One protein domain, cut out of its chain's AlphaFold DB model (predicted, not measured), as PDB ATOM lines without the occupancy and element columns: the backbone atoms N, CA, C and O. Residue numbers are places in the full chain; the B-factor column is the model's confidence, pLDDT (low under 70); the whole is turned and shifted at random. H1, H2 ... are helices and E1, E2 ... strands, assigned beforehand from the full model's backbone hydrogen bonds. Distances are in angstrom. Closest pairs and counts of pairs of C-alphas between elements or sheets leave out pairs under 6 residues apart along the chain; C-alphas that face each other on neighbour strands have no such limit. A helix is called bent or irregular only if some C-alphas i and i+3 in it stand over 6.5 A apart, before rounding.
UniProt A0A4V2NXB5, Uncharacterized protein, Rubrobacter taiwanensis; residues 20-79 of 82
ATOM      1  N   LEU A  20     -43.527  20.807 -39.528       89.12
ATOM      2  CA  LEU A  20     -43.875  19.963 -38.395       89.12
ATOM      3  C   LEU A  20     -44.891  18.896 -38.805       89.12
ATOM      4  O   LEU A  20     -45.904  19.182 -39.442       89.12
ATOM      5  N   TYR A  21     -44.642  17.663 -38.387       91.31
ATOM      6  CA  TYR A  21     -45.520  16.527 -38.607       91.31
ATOM      7  C   TYR A  21     -45.792  15.794 -37.301       91.31
ATOM      8  O   TYR A  21     -44.933  15.678 -36.427       91.31
ATOM      9  N   ARG A  22     -46.995  15.237 -37.190       89.56
ATOM     10  CA  ARG A  22     -47.396  14.367 -36.093       89.56
ATOM     11  C   ARG A  22     -47.602  12.958 -36.606       89.56
ATOM     12  O   ARG A  22     -48.211  12.749 -37.650       89.56
ATOM     13  N   TYR A  23     -47.138  11.974 -35.848       89.44
ATOM     14  CA  TYR A  23     -47.513  10.589 -36.087       89.44
ATOM     15  C   TYR A  23     -49.005  10.413 -35.784       89.44
ATOM     16  O   TYR A  23     -49.439  10.649 -34.655       89.44
ATOM     17  N   ARG A  24     -49.798   9.974 -36.767       86.88
ATOM     18  CA  ARG A  24     -51.274   9.924 -36.673       86.88
ATOM     19  C   ARG A  24     -51.770   9.134 -35.459       86.88
ATOM     20  O   ARG A  24     -52.748   9.496 -34.810       86.88
ATOM     21  N   SER A  25     -51.062   8.064 -35.094       81.81
ATOM     22  CA  SER A  25     -51.428   7.224 -33.944       81.81
ATOM     23  C   SER A  25     -50.868   7.714 -32.604       81.81
ATOM     24  O   SER A  25     -51.134   7.085 -31.581       81.81
ATOM     25  N   ALA A  26     -50.147   8.840 -32.559       74.00
ATOM     26  CA  ALA A  26     -49.585   9.382 -31.319       74.00
ATOM     27  C   ALA A  26     -50.665   9.687 -30.270       74.00
ATOM     28  O   ALA A  26     -50.440   9.504 -29.083       74.00
ATOM     29  N   GLY A  27     -51.871  10.095 -30.684       66.06
ATOM     30  CA  GLY A  27     -52.990  10.295 -29.751       66.06
ATOM     31  C   GLY A  27     -53.530   8.998 -29.131       66.06
ATOM     32  O   GLY A  27     -54.064   9.021 -28.025       66.06
ATOM     33  N   ARG A  28     -53.377   7.859 -29.824       65.50
ATOM     34  CA  ARG A  28     -53.770   6.529 -29.323       65.50
ATOM     35  C   ARG A  28     -52.674   5.894 -28.472       65.50
ATOM     36  O   ARG A  28     -52.970   5.191 -27.510       65.50
ATOM     37  N   MET A  29     -51.417   6.154 -28.811       62.97
ATOM     38  CA  MET A  29     -50.258   5.709 -28.051       62.97
ATOM     39  C   MET A  29     -49.986   6.707 -26.923       62.97
ATOM     40  O   MET A  29     -49.228   7.654 -27.090       62.97
ATOM     41  N   ARG A  30     -50.592   6.494 -25.745       61.16
ATOM     42  CA  ARG A  30     -50.276   7.240 -24.507       61.16
ATOM     43  C   ARG A  30     -48.890   6.871 -23.946       61.16
ATOM     44  O   ARG A  30     -48.738   6.606 -22.754       61.16
ATOM     45  N   THR A  31     -47.875   6.831 -24.802       69.38
ATOM     46  CA  THR A  31     -46.486   6.626 -24.397       69.38
ATOM     47  C   THR A  31     -46.030   7.876 -23.655       69.38
ATOM     48  O   THR A  31     -45.876   8.948 -24.238       69.38
ATOM     49  N   ARG A  32     -45.876   7.754 -22.335       63.12
ATOM     50  CA  ARG A  32     -45.512   8.869 -21.456       63.12
ATOM     51  C   ARG A  32     -44.167   9.456 -21.902       63.12
ATOM     52  O   ARG A  32     -43.181   8.731 -21.966       63.12
ATOM     53  N   GLY A  33     -44.147  10.752 -22.210       65.12
ATOM     54  CA  GLY A  33     -42.949  11.460 -22.680       65.12
ATOM     55  C   GLY A  33     -42.732  11.452 -24.197       65.12
ATOM     56  O   GLY A  33     -41.772  12.055 -24.659       65.12
ATOM     57  N   TRP A  34     -43.611  10.826 -24.988       73.44
ATOM     58  CA  TRP A  34     -43.541  10.902 -26.447       73.44
ATOM     59  C   TRP A  34     -44.614  11.837 -27.004       73.44
ATOM     60  O   TRP A  34     -45.801  11.518 -26.999       73.44
ATOM     61  N   SER A  35     -44.189  12.984 -27.528       72.88
ATOM     62  CA  SER A  35     -45.090  13.957 -28.162       72.88
ATOM     63  C   SER A  35     -45.632  13.468 -29.512       72.88
ATOM     64  O   SER A  35     -46.643  13.970 -29.998       72.88
ATOM     65  N   GLY A  36     -44.952  12.501 -30.143       84.75
ATOM     66  CA  GLY A  36     -45.264  12.036 -31.497       84.75
ATOM     67  C   GLY A  36     -45.046  13.089 -32.585       84.75
ATOM     68  O   GLY A  36     -45.518  12.894 -33.702       84.75
ATOM     69  N   LEU A  37     -44.367  14.192 -32.255       88.38
ATOM     70  CA  LEU A  37     -44.055  15.295 -33.158       88.38
ATOM     71  C   LEU A  37     -42.639  15.147 -33.711       88.38
ATOM     72  O   LEU A  37     -41.705  14.812 -32.980       88.38
ATOM     73  N   TYR A  38     -42.504  15.427 -34.999       89.94
ATOM     74  CA  TYR A  38     -41.265  15.330 -35.753       89.94
ATOM     75  C   TYR A  38     -41.178  16.485 -36.741       89.94
ATOM     76  O   TYR A  38     -42.170  16.859 -37.360       89.94
ATOM     77  N   TRP A  39     -39.978  17.011 -36.929       91.31
ATOM     78  CA  TRP A  39     -39.681  17.866 -38.067       91.31
ATOM     79  C   TRP A  39     -39.439  16.987 -39.278       91.31
ATOM     80  O   TRP A  39     -38.632  16.063 -39.192       91.31
ATOM     81  N   ALA A  40     -40.081  17.275 -40.404       93.62
ATOM     82  CA  ALA A  40     -39.778  16.586 -41.644       93.62
ATOM     83  C   ALA A  40     -39.573  17.552 -42.802       93.62
ATOM     84  O   ALA A  40     -40.258  18.567 -42.916       93.62
ATOM     85  N   ARG A  41     -38.634  17.208 -43.682       93.25
ATOM     86  CA  ARG A  41     -38.447  17.881 -44.967       93.25
ATOM     87  C   ARG A  41     -38.445  16.869 -46.094       93.25
ATOM     88  O   ARG A  41     -37.924  15.762 -45.938       93.25
ATOM     89  N   ARG A  42     -38.965  17.270 -47.249       93.69
ATOM     90  CA  ARG A  42     -38.872  16.454 -48.456       93.69
ATOM     91  C   ARG A  42     -37.473  16.567 -49.060       93.69
ATOM     92  O   ARG A  42     -36.938  17.656 -49.243       93.69
ATOM     93  N   THR A  43     -36.882  15.424 -49.355       92.00
ATOM     94  CA  THR A  43     -35.580  15.292 -50.010       92.00
ATOM     95  C   THR A  43     -35.718  15.402 -51.534       92.00
ATOM     96  O   THR A  43     -36.816  15.202 -52.063       92.00
ATOM     97  N   PRO A  44     -34.620  15.641 -52.277       92.06
ATOM     98  CA  PRO A  44     -34.651  15.654 -53.744       92.06
ATOM     99  C   PRO A  44     -35.124  14.334 -54.373       92.06
ATOM    100  O   PRO A  44     -35.736  14.352 -55.435       92.06
ATOM    101  N   ALA A  45     -34.888  13.196 -53.708       92.44
ATOM    102  CA  ALA A  45     -35.367  11.881 -54.143       92.44
ATOM    103  C   ALA A  45     -36.883  11.690 -53.936       92.44
ATOM    104  O   ALA A  45     -37.466  10.726 -54.423       92.44
ATOM    105  N   GLY A  46     -37.537  12.613 -53.226       92.31
ATOM    106  CA  GLY A  46     -38.966  12.584 -52.943       92.31
ATOM    107  C   GLY A  46     -39.337  11.992 -51.584       92.31
ATOM    108  O   GLY A  46     -40.484  12.180 -51.185       92.31
ATOM    109  N   ASP A  47     -38.387  11.367 -50.884       95.62
ATOM    110  CA  ASP A  47     -38.516  10.833 -49.519       95.62
ATOM    111  C   ASP A  47     -38.499  11.930 -48.453       95.62
ATOM    112  O   ASP A  47     -38.188  13.082 -48.756       95.62
ATOM    113  N   TYR A  48     -38.772  11.577 -47.195       94.44
ATOM    114  CA  TYR A  48     -38.796  12.521 -46.078       94.44
ATOM    115  C   TYR A  48     -37.656  12.278 -45.100       94.44
ATOM    116  O   TYR A  48     -37.502  11.184 -44.568       94.44
ATOM    117  N   GLU A  49     -36.872  13.312 -44.820       94.25
ATOM    118  CA  GLU A  49     -35.925  13.294 -43.709       94.25
ATOM    119  C   GLU A  49     -36.627  13.765 -42.440       94.25
ATOM    120  O   GLU A  49     -37.214  14.845 -42.441       94.25
ATOM    121  N   LEU A  50     -36.542  12.970 -41.372       92.75
ATOM    122  CA  LEU A  50     -37.139  13.258 -40.072       92.75
ATOM    123  C   LEU A  50     -36.068  13.644 -39.055       92.75
ATOM    124  O   LEU A  50     -35.053  12.957 -38.894       92.75
ATOM    125  N   MET A  51     -36.365  14.693 -38.298       91.06
ATOM    126  CA  MET A  51     -35.625  15.123 -37.121       91.06
ATOM    127  C   MET A  51     -36.557  15.108 -35.904       91.06
ATOM    128  O   MET A  51     -37.760  15.366 -36.019       91.06
ATOM    129  N   SER A  52     -36.019  14.794 -34.727       86.88
ATOM    130  CA  SER A  52     -36.767  14.887 -33.479       86.88
ATOM    131  C   SER A  52     -37.115  16.342 -33.182       86.88
ATOM    132  O   SER A  52     -36.397  17.268 -33.561       86.88
ATOM    133  N   VAL A  53     -38.229  16.541 -32.490       84.62
ATOM    134  CA  VAL A  53     -38.573  17.842 -31.930       84.62
ATOM    135  C   VAL A  53     -37.874  17.982 -30.587       84.62
ATOM    136  O   VAL A  53     -38.087  17.153 -29.704       84.62
ATOM    137  N   ALA A  54     -37.054  19.023 -30.446       79.50
ATOM    138  CA  ALA A  54     -36.510  19.409 -29.154       79.50
ATOM    139  C   ALA A  54     -37.653  19.914 -28.266       79.50
ATOM    140  O   ALA A  54     -38.393  20.815 -28.664       79.50
ATOM    141  N   THR A  55     -37.826  19.308 -27.092       69.88
ATOM    142  CA  THR A  55     -38.918  19.666 -26.159       69.88
ATOM    143  C   THR A  55     -38.450  20.509 -24.978       69.88
ATOM    144  O   THR A  55     -39.280  21.059 -24.259       69.88
ATOM    145  N   ASN A  56     -37.134  20.635 -24.803       68.31
ATOM    146  CA  ASN A  56     -36.498  21.416 -23.750       68.31
ATOM    147  C   ASN A  56     -35.548  22.454 -24.354       68.31
ATOM    148  O   ASN A  56     -34.933  22.222 -25.398       68.31
ATOM    149  N   GLU A  57     -35.392  23.580 -23.666       62.31
ATOM    150  CA  GLU A  57     -34.418  24.606 -24.032       62.31
ATOM    151  C   GLU A  57     -32.989  24.035 -24.005       62.31
ATOM    152  O   GLU A  57     -32.589  23.349 -23.064       62.31
ATOM    153  N   GLY A  58     -32.225  24.272 -25.075       67.62
ATOM    154  CA  GLY A  58     -30.862  23.753 -25.242       67.62
ATOM    155  C   GLY A  58     -30.762  22.329 -25.808       67.62
ATOM    156  O   GLY A  58     -29.667  21.903 -26.185       67.62
ATOM    157  N   GLU A  59     -31.878  21.602 -25.938       74.88
ATOM    158  CA  GLU A  59     -31.906  20.316 -26.637       74.88
ATOM    159  C   GLU A  59     -31.779  20.538 -28.149       74.88
ATOM    160  O   GLU A  59     -32.440  21.398 -28.734       74.88
ATOM    161  N   ARG A  60     -30.906  19.766 -28.808       77.19
ATOM    162  CA  ARG A  60     -30.762  19.839 -30.266       77.19
ATOM    163  C   ARG A  60     -31.652  18.795 -30.937       77.19
ATOM    164  O   ARG A  60     -31.627  17.638 -30.517       77.19
ATOM    165  N   PRO A  61     -32.375  19.156 -32.008       81.50
ATOM    166  CA  PRO A  61     -33.076  18.182 -32.835       81.50
ATOM    167  C   PRO A  61     -32.078  17.167 -33.412       81.50
ATOM    168  O   PRO A  61     -31.045  17.535 -33.973       81.50
ATOM    169  N   VAL A  62     -32.389  15.880 -33.272       85.31
ATOM    170  CA  VAL A  62     -31.541  14.760 -33.700       85.31
ATOM    171  C   VAL A  62     -32.138  14.121 -34.943       85.31
ATOM    172  O   VAL A  62     -33.354  13.968 -35.050       85.31
ATOM    173  N   ARG A  63     -31.287  13.709 -35.886       90.00
ATOM    174  CA  ARG A  63     -31.731  12.969 -37.069       90.00
ATOM    175  C   ARG A  63     -32.307  11.618 -36.666       90.00
ATOM    176  O   ARG A  63     -31.599  10.780 -36.121       90.00
ATOM    177  N   VAL A  64     -33.582  11.415 -36.981       88.69
ATOM    178  CA  VAL A  64     -34.283  10.141 -36.774       88.69
ATOM    179  C   VAL A  64     -34.004   9.207 -37.945       88.69
ATOM    180  O   VAL A  64     -33.754   8.023 -37.747       88.69
ATOM    181  N   GLY A  65     -34.013   9.742 -39.168       91.00
ATOM    182  CA  GLY A  65     -33.714   8.978 -40.375       91.00
ATOM    183  C   GLY A  65     -34.409   9.531 -41.611       91.00
ATOM    184  O   GLY A  65     -35.048  10.580 -41.561       91.00
ATOM    185  N   THR A  66     -34.281   8.808 -42.719       93.50
ATOM    186  CA  THR A  66     -35.019   9.080 -43.956       93.50
ATOM    187  C   THR A  66     -36.087   8.008 -44.138       93.50
ATOM    188  O   THR A  66     -35.803   6.820 -43.996       93.50
ATOM    189  N   PHE A  67     -37.310   8.428 -44.436       92.69
ATOM    190  CA  PHE A  67     -38.474   7.571 -44.594       92.69
ATOM    191  C   PHE A  67     -38.987   7.635 -46.034       92.69
ATOM    192  O   PHE A  67     -39.102   8.738 -46.579       92.69
ATOM    193  N   PRO A  68     -39.360   6.485 -46.627       95.44
ATOM    194  CA  PRO A  68     -39.998   6.455 -47.932       95.44
ATOM    195  C   PRO A  68     -41.252   7.320 -47.952       95.44
ATOM    196  O   PRO A  68     -42.056   7.264 -47.013       95.44
ATOM    197  N   ARG A  69     -41.441   8.073 -49.039       93.25
ATOM    198  CA  ARG A  69     -42.586   8.976 -49.221       93.25
ATOM    199  C   ARG A  69     -43.932   8.357 -48.834       93.25
ATOM    200  O   ARG A  69     -44.630   8.904 -47.984       93.25
ATOM    201  N   GLU A  70     -44.271   7.215 -49.427       93.69
ATOM    202  CA  GLU A  70     -45.585   6.581 -49.250       93.69
ATOM    203  C   GLU A  70     -45.846   6.200 -47.789       93.69
ATOM    204  O   GLU A  70     -46.917   6.464 -47.238       93.69
ATOM    205  N   SER A  71     -44.842   5.616 -47.131       92.19
ATOM    206  CA  SER A  71     -44.917   5.261 -45.714       92.19
ATOM    207  C   SER A  71     -45.076   6.499 -44.837       92.19
ATOM    208  O   SER A  71     -45.856   6.476 -43.885       92.19
ATOM    209  N   PHE A  72     -44.362   7.578 -45.158       93.19
ATOM    210  CA  PHE A  72     -44.427   8.820 -44.403       93.19
ATOM    211  C   PHE A  72     -45.803   9.485 -44.516       93.19
ATOM    212  O   PHE A  72     -46.460   9.697 -43.501       93.19
ATOM    213  N   GLU A  73     -46.290   9.733 -45.732       93.00
ATOM    214  CA  GLU A  73     -47.589  10.384 -45.972       93.00
ATOM    215  C   GLU A  73     -48.761   9.576 -45.367       93.00
ATOM    216  O   GLU A  73     -49.749  10.146 -44.888       93.00
ATOM    217  N   ARG A  74     -48.636   8.237 -45.309       93.06
ATOM    218  CA  ARG A  74     -49.620   7.353 -44.662       93.06
ATOM    219  C   ARG A  74     -49.613   7.457 -43.138       93.06
ATOM    220  O   ARG A  74     -50.670   7.361 -42.515       93.06
ATOM    221  N   LEU A  75     -48.439   7.577 -42.525       91.12
ATOM    222  CA  LEU A  75     -48.264   7.465 -41.073       91.12
ATOM    223  C   LEU A  75     -48.246   8.808 -40.345       91.12
ATOM    224  O   LEU A  75     -48.549   8.860 -39.150       91.12
ATOM    225  N   TYR A  76     -47.911   9.876 -41.057       91.69
ATOM    226  CA  TYR A  76     -47.753  11.210 -40.511       91.69
ATOM    227  C   TYR A  76     -48.770  12.167 -41.127       91.69
ATOM    228  O   TYR A  76     -49.237  11.992 -42.253       91.69
ATOM    229  N   GLU A  77     -49.142  13.178 -40.358       91.75
ATOM    230  CA  GLU A  77     -49.965  14.296 -40.799       91.75
ATOM    231  C   GLU A  77     -49.221  15.598 -40.526       91.75
ATOM    232  O   GLU A  77     -48.544  15.723 -39.501       91.75
ATOM    233  N   ARG A  78     -49.301  16.548 -41.461       89.88
ATOM    234  CA  ARG A  78     -48.706  17.868 -41.268       89.88
ATOM    235  C   ARG A  78     -49.488  18.608 -40.190       89.88
ATOM    236  O   ARG A  78     -50.716  18.593 -40.205       89.88
ATOM    237  N   VAL A  79     -48.770  19.253 -39.283       86.81
ATOM    238  CA  VAL A  79     -49.350  20.095 -38.240       86.81
ATOM    239  C   VAL A  79     -49.106  21.542 -38.621       86.81
ATOM    240  O   VAL A  79     -47.962  21.953 -38.805       86.81
TER     241      VAL A  79
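This is residues 20 to 79 of the 82 residues of an uncharacterized protein of Rubrobacter taiwanensis (UniProt A0A4V2NXB5). One strongly twisted sheet of five antiparallel strands bends over, the way across it turning by 81 degrees from edge to edge, with E4, E3 and E2 making one part and E1 and E5 turned away from them; the short helix H2 sits in the angle between the two parts, near E1 and E3, and comes between the edge strands E4 and E5 along the chain. H1, four residues, only grazes the sheet. The printed part has 60 residues, running E1 H1 E2 E3 E4 H2 E5, with the sheet order E4, E3, E2, E1, E5. The class is mixed, helices and strands. The whole is compact, with a radius of gyration of the C-alphas of 11.8 A and spans of 33 by 28 by 17 A.

E1, residues 20 to 23, has two antiparallel neighbours. One is E5, residues 76 to 78, at 148 degrees, with N 22 and O 77 2.8 A apart, within hydrogen-bond range. The other is E2, residues 37 to 42, at 118 degrees, with N 21 and O 38 within range at 2.8 A. H1, residues 24 to 27, only grazes the sheet, with its residues 24 to 26. E2 and E3, residues 48 to 52, form a hairpin at 149 degrees; N 51 and O 39 are within range at 2.8 A. E3 and E4, residues 63 to 67, form another at 154 degrees, with N 50 and O 65 within range at 2.8 A. E2, E3 and E4 are a meander, each strand the antiparallel neighbour of the one before. H2, residues 69 to 75, is on the sheet at a height over the sheet of 7.9 A. It lies over none of the strands, but only just: 2 of its 7 C-alphas fall on E3. Its closest C-alphas to E3 are those of Arg 69 and Tyr 48, 6.1 A apart. H1 and H2 are close but not clearly touching, with the C-alphas of Arg 24 and Leu 75 closest at 5.9 A. E1 is apart from E3 and E4. In H2 every O i to N i+4 pair is within range; H1 is too short for such a pair, and its one O i to N i+3 pair is not within range.

E1, residues 20 to 23, begins at C-alpha 20, (-43.875, 19.963, -38.395), and is 10.3 A long. H1 is irregular: C-alphas 24 and 27 are 7.1 A apart. E2 is 16.2 A long, E3 13.0 A, E4 11.5 A and H2 10.0 A. E5, 6.8 A long, ends at C-alpha 78, (-48.706, 17.868, -41.268).

The two C-alphas farthest apart, those of Arg 32 and Pro 44, are 34.7 A apart. The printed part has no cut and no long link. The mean pLDDT of the printed part is 84.5; residues 27 to 33 and 55 to 58 are under 70.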